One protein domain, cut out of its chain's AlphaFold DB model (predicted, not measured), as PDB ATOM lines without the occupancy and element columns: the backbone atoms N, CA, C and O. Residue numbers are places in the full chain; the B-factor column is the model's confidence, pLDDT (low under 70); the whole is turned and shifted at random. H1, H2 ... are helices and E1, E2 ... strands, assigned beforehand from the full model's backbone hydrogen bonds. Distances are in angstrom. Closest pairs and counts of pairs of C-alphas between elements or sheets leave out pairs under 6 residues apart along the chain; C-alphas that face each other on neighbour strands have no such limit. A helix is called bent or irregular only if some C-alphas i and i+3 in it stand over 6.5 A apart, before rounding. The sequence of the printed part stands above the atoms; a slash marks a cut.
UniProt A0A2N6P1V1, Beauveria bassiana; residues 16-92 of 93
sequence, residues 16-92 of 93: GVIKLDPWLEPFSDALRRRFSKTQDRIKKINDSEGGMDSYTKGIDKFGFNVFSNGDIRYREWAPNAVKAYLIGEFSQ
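Overview. This is residues 16 to 92 of the 93 residues of a protein of Beauveria bassiana (UniProt A0A2N6P1V1). A small hairpin of two strands, E1 and E2, stands toward one end of a drawn-out model, and one long kinked helix, H2, runs to the other end. The short helix H3 lies between them, the short helix H1 sits at the far end of H2, and after E2 an unnamed stretch, residues 76 to 92, loops away, with residues 78 to 83 and 87 to 92 sticking out. The printed part has 77 residues, with three named helices and two named strands in the order H1 H2 H3 E1 E2; the sheet E1 - E2 is antiparallel and the class is mostly helix. The whole is extended, a rod spanning 66 by 30 by 21 A, with a radius of gyration of the C-alphas of 21.4 A.

Along the chain. E1 is residues 63 to 66, 10.2 A long, and E2 is residues 72 to 75, 10.1 A long, ending at C-alpha 75 (-15.881, -23.550, -44.504). H3 is residues 52 to 56, 6.1 A. H2 is residues 22 to 49, 37.2 A, from C-alpha 22 (-41.244, 3.291, -12.909). It has a kink of 71 degrees near residue 29 and is irregular, with C-alphas 26 and 29 8.0 A apart. H1 is residues 16 to 19, 6.0 A.

Arrangement. The hairpin E1 and E2 is antiparallel at 160 degrees; N 63 and O 75 are 2.8 A apart and N 73 and O 65 2.9 A, within hydrogen-bond range. H2 and E1 are apart. H3 and H2 touch only at the corner, closest at the C-alphas of Tyr 55 and Glu 49, 5.4 A. H1 and H2 touch only at the corner, closest at the C-alphas of Ile 18 and Leu 24, 5.4 A. In H3 every O i to N i+4 pair is within hydrogen-bond range, in H2 19 of 24, and H1 is too short for such a pair.

Size, cuts and confidence. The two C-alphas farthest apart, of Pro 22 and Gln 92, are 66.5 A apart. The printed part has no cut, and no link between named elements is long. Mean pLDDT of the printed part is 96.6, and no printed residue is under 70.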
ATOM      1  N   GLY A  16     -32.915  -3.026 -12.991       95.25
ATOM      2  CA  GLY A  16     -32.301  -1.714 -12.762       95.25
ATOM      3  C   GLY A  16     -32.913  -0.564 -13.575       95.25
ATOM      4  O   GLY A  16     -32.973   0.564 -13.090       95.25
ATOM      5  N   VAL A  17     -33.442  -0.857 -14.769       95.00
ATOM      6  CA  VAL A  17     -34.111   0.121 -15.646       95.00
ATOM      7  C   VAL A  17     -35.397   0.708 -15.047       95.00
ATOM      8  O   VAL A  17     -35.751   1.833 -15.372       95.00
ATOM      9  N   ILE A  18     -36.059   0.012 -14.118       96.38
ATOM     10  CA  ILE A  18     -37.285   0.499 -13.459       96.38
ATOM     11  C   ILE A  18     -37.017   1.780 -12.660       96.38
ATOM     12  O   ILE A  18     -37.876   2.648 -12.543       96.38
ATOM     13  N   LYS A  19     -35.795   1.952 -12.143       92.94
ATOM     14  CA  LYS A  19     -35.415   3.200 -11.470       92.94
ATOM     15  C   LYS A  19     -35.413   4.406 -12.403       92.94
ATOM     16  O   LYS A  19     -35.594   5.526 -11.938       92.94
ATOM     17  N   LEU A  20     -35.158   4.174 -13.690       92.75
ATOM     18  CA  LEU A  20     -35.192   5.202 -14.725       92.75
ATOM     19  C   LEU A  20     -36.624   5.423 -15.218       92.75
ATOM     20  O   LEU A  20     -36.997   6.556 -15.504       92.75
ATOM     21  N   ASP A  21     -37.414   4.352 -15.287       95.44
ATOM     22  CA  ASP A  21     -38.810   4.381 -15.713       95.44
ATOM     23  C   ASP A  21     -39.694   3.474 -14.828       95.44
ATOM     24  O   ASP A  21     -39.789   2.262 -15.069       95.44
ATOM     25  N   PRO A  22     -40.375   4.044 -13.813       96.44
ATOM     26  CA  PRO A  22     -41.244   3.291 -12.909       96.44
ATOM     27  C   PRO A  22     -42.442   2.615 -13.588       96.44
ATOM     28  O   PRO A  22     -43.031   1.701 -13.011       96.44
ATOM     29  N   TRP A  23     -42.817   3.011 -14.811       97.69
ATOM     30  CA  TRP A  23     -43.917   2.362 -15.537       97.69
ATOM     31  C   TRP A  23     -43.571   0.934 -15.972       97.69
ATOM     32  O   TRP A  23     -44.454   0.171 -16.367       97.69
ATOM     33  N   LEU A  24     -42.299   0.544 -15.861       97.38
ATOM     34  CA  LEU A  24     -41.829  -0.804 -16.144       97.38
ATOM     35  C   LEU A  24     -42.052  -1.795 -14.987       97.38
ATOM     36  O   LEU A  24     -41.887  -2.998 -15.204       97.38
ATOM     37  N   GLU A  25     -42.454  -1.337 -13.794       97.00
ATOM     38  CA  GLU A  25     -42.668  -2.187 -12.607       97.00
ATOM     39  C   GLU A  25     -43.580  -3.403 -12.861       97.00
ATOM     40  O   GLU A  25     -43.176  -4.521 -12.523       97.00
ATOM     41  N   PRO A  26     -44.737  -3.272 -13.549       98.50
ATOM     42  CA  PRO A  26     -45.609  -4.416 -13.833       98.50
ATOM     43  C   PRO A  26     -44.970  -5.497 -14.722       98.50
ATOM     44  O   PRO A  26     -45.516  -6.590 -14.853       98.50
ATOM     45  N   PHE A  27     -43.825  -5.211 -15.353       97.94
ATOM     46  CA  PHE A  27     -43.116  -6.114 -16.262       97.94
ATOM     47  C   PHE A  27     -41.808  -6.664 -15.673       97.94
ATOM     48  O   PHE A  27     -41.025  -7.286 -16.400       97.94
ATOM     49  N   SER A  28     -41.557  -6.460 -14.378       97.31
ATOM     50  CA  SER A  28     -40.314  -6.841 -13.694       97.31
ATOM     51  C   SER A  28     -39.923  -8.311 -13.909       97.31
ATOM     52  O   SER A  28     -38.775  -8.592 -14.261       97.31
ATOM     53  N   ASP A  29     -40.866  -9.252 -13.838       98.25
ATOM     54  CA  ASP A  29     -40.609 -10.675 -14.109       98.25
ATOM     55  C   ASP A  29     -40.137 -10.937 -15.545       98.25
ATOM     56  O   ASP A  29     -39.236 -11.746 -15.796       98.25
ATOM     57  N   ALA A  30     -40.718 -10.234 -16.522       98.31
ATOM     58  CA  ALA A  30     -40.297 -10.346 -17.911       98.31
ATOM     59  C   ALA A  30     -38.887  -9.772 -18.115       98.31
ATOM     60  O   ALA A  30     -38.110 -10.346 -18.885       98.31
ATOM     61  N   LEU A  31     -38.547  -8.683 -17.416       98.12
ATOM     62  CA  LEU A  31     -37.210  -8.088 -17.425       98.12
ATOM     63  C   LEU A  31     -36.172  -9.040 -16.818       98.12
ATOM     64  O   LEU A  31     -35.192  -9.356 -17.498       98.12
ATOM     65  N   ARG A  32     -36.431  -9.595 -15.624       98.12
ATOM     66  CA  ARG A  32     -35.564 -10.602 -14.978       98.12
ATOM     67  C   ARG A  32     -35.317 -11.794 -15.894       98.12
ATOM     68  O   ARG A  32     -34.176 -12.199 -16.116       98.12
ATOM     69  N   ARG A  33     -36.383 -12.329 -16.502       98.50
ATOM     70  CA  ARG A  33     -36.287 -13.469 -17.425       98.50
ATOM     71  C   ARG A  33     -35.438 -13.150 -18.655       98.50
ATOM     72  O   ARG A  33     -34.647 -13.989 -19.081       98.50
ATOM     73  N   ARG A  34     -35.617 -11.973 -19.266       98.19
ATOM     74  CA  ARG A  34     -34.819 -11.548 -20.430       98.19
ATOM     75  C   ARG A  34     -33.352 -11.387 -20.052       98.19
ATOM     76  O   ARG A  34     -32.497 -11.890 -20.772       98.19
ATOM     77  N   PHE A  35     -33.078 -10.747 -18.920       98.25
ATOM     78  CA  PHE A  35     -31.723 -10.567 -18.421       98.25
ATOM     79  C   PHE A  35     -31.034 -11.909 -18.168       98.25
ATOM     80  O   PHE A  35     -29.976 -12.153 -18.740       98.25
ATOM     81  N   SER A  36     -31.670 -12.818 -17.422       98.25
ATOM     82  CA  SER A  36     -31.145 -14.165 -17.166       98.25
ATOM     83  C   SER A  36     -30.859 -14.931 -18.463       98.25
ATOM     84  O   SER A  36     -29.750 -15.429 -18.632       98.25
ATOM     85  N   LYS A  37     -31.781 -14.936 -19.439       98.44
ATOM     86  CA  LYS A  37     -31.537 -15.580 -20.746       98.44
ATOM     87  C   LYS A  37     -30.332 -14.995 -21.486       98.44
ATOM     88  O   LYS A  37     -29.588 -15.735 -22.128       98.44
ATOM     89  N   THR A  38     -30.152 -13.678 -21.428       98.25
ATOM     90  CA  THR A  38     -29.000 -13.014 -22.044       98.25
ATOM     91  C   THR A  38     -27.705 -13.378 -21.323       98.25
ATOM     92  O   THR A  38     -26.736 -13.723 -21.993       98.25
ATOM     93  N   GLN A  39     -27.692 -13.381 -19.987       98.19
ATOM     94  CA  GLN A  39     -26.530 -13.809 -19.200       98.19
ATOM     95  C   GLN A  39     -26.156 -15.265 -19.499       98.19
ATOM     96  O   GLN A  39     -24.990 -15.552 -19.756       98.19
ATOM     97  N   ASP A  40     -27.136 -16.166 -19.594       98.38
ATOM     98  CA  ASP A  40     -26.906 -17.561 -19.979       98.38
ATOM     99  C   ASP A  40     -26.300 -17.675 -21.383       98.38
ATOM    100  O   ASP A  40     -25.412 -18.495 -21.624       98.38
ATOM    101  N   ARG A  41     -26.766 -16.855 -22.336       98.25
ATOM    102  CA  ARG A  41     -26.215 -16.838 -23.698       98.25
ATOM    103  C   ARG A  41     -24.785 -16.304 -23.715       98.25
ATOM    104  O   ARG A  41     -23.948 -16.911 -24.376       98.25
ATOM    105  N   ILE A  42     -24.510 -15.215 -22.999       98.25
ATOM    106  CA  ILE A  42     -23.162 -14.644 -22.865       98.25
ATOM    107  C   ILE A  42     -22.229 -15.673 -22.234       98.25
ATOM    108  O   ILE A  42     -21.148 -15.910 -22.762       98.25
ATOM    109  N   LYS A  43     -22.667 -16.347 -21.165       98.38
ATOM    110  CA  LYS A  43     -21.898 -17.416 -20.530       98.38
ATOM    111  C   LYS A  43     -21.566 -18.527 -21.524       98.38
ATOM    112  O   LYS A  43     -20.404 -18.885 -21.651       98.38
ATOM    113  N   LYS A  44     -22.554 -19.017 -22.282       98.50
ATOM    114  CA  LYS A  44     -22.325 -20.039 -23.318       98.50
ATOM    115  C   LYS A  44     -21.308 -19.581 -24.363       98.50
ATOM    116  O   LYS A  44     -20.423 -20.354 -24.688       98.50
ATOM    117  N   ILE A  45     -21.411 -18.342 -24.847       98.38
ATOM    118  CA  ILE A  45     -20.449 -17.767 -25.802       98.38
ATOM    119  C   ILE A  45     -19.042 -17.712 -25.194       98.38
ATOM    120  O   ILE A  45     -18.079 -18.111 -25.840       98.38
ATOM    121  N   ASN A  46     -18.912 -17.253 -23.951       98.00
ATOM    122  CA  ASN A  46     -17.621 -17.190 -23.273       98.00
ATOM    123  C   ASN A  46     -17.007 -18.587 -23.108       98.00
ATOM    124  O   ASN A  46     -15.836 -18.772 -23.428       98.00
ATOM    125  N   ASP A  47     -17.810 -19.559 -22.676       98.00
ATOM    126  CA  ASP A  47     -17.367 -20.931 -22.435       98.00
ATOM    127  C   ASP A  47     -16.998 -21.668 -23.738       98.00
ATOM    128  O   ASP A  47     -16.029 -22.425 -23.750       98.00
ATOM    129  N   SER A  48     -17.758 -21.485 -24.830       97.06
ATOM    130  CA  SER A  48     -17.579 -22.265 -26.067       97.06
ATOM    131  C   SER A  48     -16.747 -21.577 -27.149       97.06
ATOM    132  O   SER A  48     -16.165 -22.260 -27.985       97.06
ATOM    133  N   GLU A  49     -16.709 -20.245 -27.176       96.44
ATOM    134  CA  GLU A  49     -16.098 -19.467 -28.269       96.44
ATOM    135  C   GLU A  49     -14.932 -18.590 -27.798       96.44
ATOM    136  O   GLU A  49     -14.320 -17.906 -28.615       96.44
ATOM    137  N   GLY A  50     -14.600 -18.610 -26.500       95.25
ATOM    138  CA  GLY A  50     -13.497 -17.824 -25.939       95.25
ATOM    139  C   GLY A  50     -13.822 -16.339 -25.756       95.25
ATOM    140  O   GLY A  50     -12.919 -15.516 -25.627       95.25
ATOM    141  N   GLY A  51     -15.109 -15.984 -25.745       97.00
ATOM    142  CA  GLY A  51     -15.581 -14.620 -25.522       97.00
ATOM    143  C   GLY A  51     -16.198 -13.958 -26.751       97.00
ATOM    144  O   GLY A  51     -16.148 -14.474 -27.868       97.00
ATOM    145  N   MET A  52     -16.795 -12.783 -26.536       97.25
ATOM    146  CA  MET A  52     -17.555 -12.071 -27.571       97.25
ATOM    147  C   MET A  52     -16.690 -11.646 -28.765       97.25
ATOM    148  O   MET A  52     -17.117 -11.798 -29.905       97.25
ATOM    149  N   ASP A  53     -15.464 -11.168 -28.527       96.69
ATOM    150  CA  ASP A  53     -14.545 -10.770 -29.604       96.69
ATOM    151  C   ASP A  53     -14.261 -11.945 -30.554       96.69
ATOM    152  O   ASP A  53     -14.500 -11.852 -31.757       96.69
ATOM    153  N   SER A  54     -13.876 -13.098 -30.001       96.19
ATOM    154  CA  SER A  54     -13.614 -14.316 -30.776       96.19
ATOM    155  C   SER A  54     -14.864 -14.873 -31.463       96.19
ATOM    156  O   SER A  54     -14.782 -15.344 -32.597       96.19
ATOM    157  N   TYR A  55     -16.033 -14.780 -30.821       96.88
ATOM    158  CA  TYR A  55     -17.308 -15.199 -31.408       96.88
ATOM    159  C   TYR A  55     -17.713 -14.352 -32.621       96.88
ATOM    160  O   TYR A  55     -18.196 -14.884 -33.619       96.88
ATOM    161  N   THR A  56     -17.509 -13.033 -32.559       97.06
ATOM    162  CA  THR A  56     -17.915 -12.116 -33.641       97.06
ATOM    163  C   THR A  56     -17.029 -12.200 -34.884       97.06
ATOM    164  O   THR A  56     -17.482 -11.866 -35.979       97.06
ATOM    165  N   LYS A  57     -15.809 -12.730 -34.762       96.88
ATOM    166  CA  LYS A  57     -14.853 -12.938 -35.863       96.88
ATOM    167  C   LYS A  57     -15.142 -14.204 -36.679       96.88
ATOM    168  O   LYS A  57     -14.249 -14.951 -37.067       96.88
ATOM    169  N   GLY A  58     -16.420 -14.457 -36.961       95.75
ATOM    170  CA  GLY A  58     -16.855 -15.617 -37.743       95.75
ATOM    171  C   GLY A  58     -16.260 -15.651 -39.155       95.75
ATOM    172  O   GLY A  58     -15.994 -16.736 -39.668       95.75
ATOM    173  N   ILE A  59     -15.987 -14.487 -39.752       96.06
ATOM    174  CA  ILE A  59     -15.381 -14.369 -41.089       96.06
ATOM    175  C   ILE A  59     -13.968 -14.966 -41.167       96.06
ATOM    176  O   ILE A  59     -13.604 -15.528 -42.192       96.06
ATOM    177  N   ASP A  60     -13.220 -14.968 -40.060       95.19
ATOM    178  CA  ASP A  60     -11.880 -15.568 -39.995       95.19
ATOM    179  C   ASP A  60     -11.948 -17.112 -39.991       95.19
ATOM    180  O   ASP A  60     -10.943 -17.813 -40.136       95.19
ATOM    181  N   LYS A  61     -13.149 -17.671 -39.771       94.44
ATOM    182  CA  LYS A  61     -13.415 -19.112 -39.664       94.44
ATOM    183  C   LYS A  61     -14.235 -19.659 -40.833       94.44
ATOM    184  O   LYS A  61     -14.004 -20.810 -41.206       94.44
ATOM    185  N   PHE A  62     -15.224 -18.914 -41.318       97.88
ATOM    186  CA  PHE A  62     -16.191 -19.313 -42.349       97.88
ATOM    187  C   PHE A  62     -15.921 -18.594 -43.673       97.88
ATOM    188  O   PHE A  62     -15.265 -17.560 -43.703       97.88
ATOM    189  N   GLY A  63     -16.421 -19.143 -44.776       97.69
ATOM    190  CA  GLY A  63     -16.084 -18.673 -46.115       97.69
ATOM    191  C   GLY A  63     -14.658 -19.054 -46.516       97.69
ATOM    192  O   GLY A  63     -14.091 -20.014 -45.989       97.69
ATOM    193  N   PHE A  64     -14.103 -18.325 -47.485       97.19
ATOM    194  CA  PHE A  64     -12.745 -18.532 -47.989       97.19
ATOM    195  C   PHE A  64     -11.727 -17.731 -47.183       97.19
ATOM    196  O   PHE A  64     -11.833 -16.514 -47.084       97.19
ATOM    197  N   ASN A  65     -10.706 -18.413 -46.673       97.69
ATOM    198  CA  ASN A  65      -9.594 -17.806 -45.953       97.69
ATOM    199  C   ASN A  65      -8.266 -18.299 -46.537       97.69
ATOM    200  O   ASN A  65      -8.068 -19.508 -46.678       97.69
ATOM    201  N   VAL A  66      -7.374 -17.363 -46.870       97.12
ATOM    202  CA  VAL A  66      -6.032 -17.644 -47.403       97.12
ATOM    203  C   VAL A  66      -5.023 -17.563 -46.263       97.12
ATOM    204  O   VAL A  66      -4.938 -16.549 -45.572       97.12
ATOM    205  N   PHE A  67      -4.265 -18.632 -46.056       96.62
ATOM    206  CA  PHE A  67      -3.240 -18.714 -45.021       96.62
ATOM    207  C   PHE A  67      -1.882 -18.250 -45.552       96.62
ATOM    208  O   PHE A  67      -1.622 -18.235 -46.754       96.62
ATOM    209  N   SER A  68      -0.979 -17.884 -44.641       96.62
ATOM    210  CA  SER A  68       0.363 -17.388 -44.984       96.62
ATOM    211  C   SER A  68       1.238 -18.412 -45.714       96.62
ATOM    212  O   SER A  68       2.174 -18.026 -46.407       96.62
ATOM    213  N   ASN A  69       0.934 -19.704 -45.583       97.12
ATOM    214  CA  ASN A  69       1.590 -20.783 -46.321       97.12
ATOM    215  C   ASN A  69       1.018 -20.990 -47.739       97.12
ATOM    216  O   ASN A  69       1.492 -21.872 -48.447       97.12
ATOM    217  N   GLY A  70       0.020 -20.199 -48.145       95.81
ATOM    218  CA  GLY A  70      -0.648 -20.296 -49.442       95.81
ATOM    219  C   GLY A  70      -1.873 -21.215 -49.467       95.81
ATOM    220  O   GLY A  70      -2.570 -21.242 -50.479       95.81
ATOM    221  N   ASP A  71      -2.181 -21.928 -48.377       96.75
ATOM    222  CA  ASP A  71      -3.376 -22.776 -48.317       96.75
ATOM    223  C   ASP A  71      -4.651 -21.928 -48.341       96.75
ATOM    224  O   ASP A  71      -4.748 -20.894 -47.676       96.75
ATOM    225  N   ILE A  72      -5.677 -22.412 -49.041       96.25
ATOM    226  CA  ILE A  72      -7.016 -21.820 -49.026       96.25
ATOM    227  C   ILE A  72      -7.956 -22.772 -48.292       96.25
ATOM    228  O   ILE A  72      -8.155 -23.913 -48.708       96.25
ATOM    229  N   ARG A  73      -8.573 -22.303 -47.206       96.69
ATOM    230  CA  ARG A  73      -9.628 -23.041 -46.504       96.69
ATOM    231  C   ARG A  73     -10.979 -22.439 -46.835       96.69
ATOM    232  O   ARG A  73     -11.187 -21.248 -46.621       96.69
ATOM    233  N   TYR A  74     -11.903 -23.288 -47.268       97.00
ATOM    234  CA  TYR A  74     -13.323 -22.967 -47.333       97.00
ATOM    235  C   TYR A  74     -14.079 -23.677 -46.202       97.00
ATOM    236  O   TYR A  74     -13.835 -24.859 -45.942       97.00
ATOM    237  N   ARG A  75     -14.987 -22.971 -45.520       97.62
ATOM    238  CA  ARG A  75     -15.881 -23.550 -44.504       97.62
ATOM    239  C   ARG A  75     -17.281 -22.960 -44.610       97.62
ATOM    240  O   ARG A  75     -17.442 -21.748 -44.536       97.62
ATOM    241  N   GLU A  76     -18.281 -23.831 -44.651       97.62
ATOM    242  CA  GLU A  76     -19.698 -23.468 -44.706       97.62
ATOM    243  C   GLU A  76     -20.481 -24.220 -43.633       97.62
ATOM    244  O   GLU A  76     -20.171 -25.376 -43.327       97.62
ATOM    245  N   TRP A  77     -21.505 -23.584 -43.063       97.75
ATOM    246  CA  TRP A  77     -22.424 -24.276 -42.166       97.75
ATOM    247  C   TRP A  77     -23.634 -24.790 -42.950       97.75
ATOM    248  O   TRP A  77     -24.569 -24.052 -43.238       97.75
ATOM    249  N   ALA A  78     -23.619 -26.082 -43.277       97.25
ATOM    250  CA  ALA A  78     -24.695 -26.749 -44.005       97.25
ATOM    251  C   ALA A  78     -25.040 -28.103 -43.347       97.25
ATOM    252  O   ALA A  78     -24.765 -29.157 -43.917       97.25
ATOM    253  N   PRO A  79     -25.625 -28.107 -42.131       97.06
ATOM    254  CA  PRO A  79     -25.778 -29.314 -41.305       97.06
ATOM    255  C   PRO A  79     -26.657 -30.401 -41.934       97.06
ATOM    256  O   PRO A  79     -26.538 -31.567 -41.576       97.06
ATOM    257  N   ASN A  80     -27.524 -30.027 -42.875       97.50
ATOM    258  CA  ASN A  80     -28.441 -30.941 -43.552       97.50
ATOM    259  C   ASN A  80     -28.006 -31.266 -44.993       97.50
ATOM    260  O   ASN A  80     -28.781 -31.850 -45.749       97.50
ATOM    261  N   ALA A  81     -26.802 -30.862 -45.413       97.62
ATOM    262  CA  ALA A  81     -26.302 -31.185 -46.742       97.62
ATOM    263  C   ALA A  81     -25.910 -32.668 -46.828       97.62
ATOM    264  O   ALA A  81     -25.115 -33.160 -46.034       97.62
ATOM    265  N   VAL A  82     -26.435 -33.376 -47.831       97.88
ATOM    266  CA  VAL A  82     -26.045 -34.770 -48.118       97.88
ATOM    267  C   VAL A  82     -24.713 -34.820 -48.868       97.88
ATOM    268  O   VAL A  82     -23.910 -35.729 -48.675       97.88
ATOM    269  N   LYS A  83     -24.481 -33.838 -49.741       97.25
ATOM    270  CA  LYS A  83     -23.232 -33.642 -50.478       97.25
ATOM    271  C   LYS A  83     -22.946 -32.150 -50.574       97.25
ATOM    272  O   LYS A  83     -23.875 -31.350 -50.661       97.25
ATOM    273  N   ALA A  84     -21.666 -31.805 -50.598       95.88
ATOM    274  CA  ALA A  84     -21.186 -30.452 -50.821       95.88
ATOM    275  C   ALA A  84     -20.082 -30.495 -51.878       95.88
ATOM    276  O   ALA A  84     -19.282 -31.429 -51.909       95.88
ATOM    277  N   TYR A  85     -20.060 -29.485 -52.738       95.00
ATOM    278  CA  TYR A  85     -19.088 -29.347 -53.811       95.00
ATOM    279  C   TYR A  85     -18.589 -27.907 -53.828       95.00
ATOM    280  O   TYR A  85     -19.371 -26.981 -53.622       95.00
ATOM    281  N   LEU A  86     -17.296 -27.732 -54.083       95.12
ATOM    282  CA  LEU A  86     -16.687 -26.434 -54.332       95.12
ATOM    283  C   LEU A  86     -16.482 -26.310 -55.842       95.12
ATOM    284  O   LEU A  86     -15.709 -27.075 -56.412       95.12
ATOM    285  N   ILE A  87     -17.202 -25.395 -56.485       94.88
ATOM    286  CA  ILE A  87     -17.185 -25.210 -57.941       94.88
ATOM    287  C   ILE A  87     -16.940 -23.743 -58.286       94.88
ATOM    288  O   ILE A  87     -17.334 -22.852 -57.534       94.88
ATOM    289  N   GLY A  88     -16.305 -23.489 -59.426       93.69
ATOM    290  CA  GLY A  88     -16.061 -22.143 -59.938       93.69
ATOM    291  C   GLY A  88     -15.237 -22.176 -61.219       93.69
ATOM    292  O   GLY A  88     -14.969 -23.241 -61.767       93.69
ATOM    293  N   GLU A  89     -14.801 -21.017 -61.704       96.00
ATOM    294  CA  GLU A  89     -13.920 -20.949 -62.883       96.00
ATOM    295  C   GLU A  89     -12.605 -21.722 -62.664       96.00
ATOM    296  O   GLU A  89     -12.082 -22.334 -63.589       96.00
ATOM    297  N   PHE A  90     -12.128 -21.803 -61.413       92.12
ATOM    298  CA  PHE A  90     -10.930 -22.560 -61.035       92.12
ATOM    299  C   PHE A  90     -11.054 -24.085 -61.238       92.12
ATOM    300  O   PHE A  90     -10.047 -24.784 -61.161       92.12
ATOM    301  N   SER A  91     -12.262 -24.618 -61.464       88.88
ATOM    302  CA  SER A  91     -12.520 -26.058 -61.602       88.88
ATOM    303  C   SER A  91     -12.810 -26.508 -63.041       88.88
ATOM    304  O   SER A  91     -13.352 -27.593 -63.225       88.88
ATOM    305  N   GLN A  92     -12.525 -25.677 -64.051       82.50
ATOM    306  CA  GLN A  92     -12.851 -25.937 -65.467       82.50
ATOM    307  C   GLN A  92     -11.629 -26.279 -66.348       82.50
ATOM    308  O   GLN A  92     -11.682 -26.067 -67.558       82.50
TER     309      GLN A  92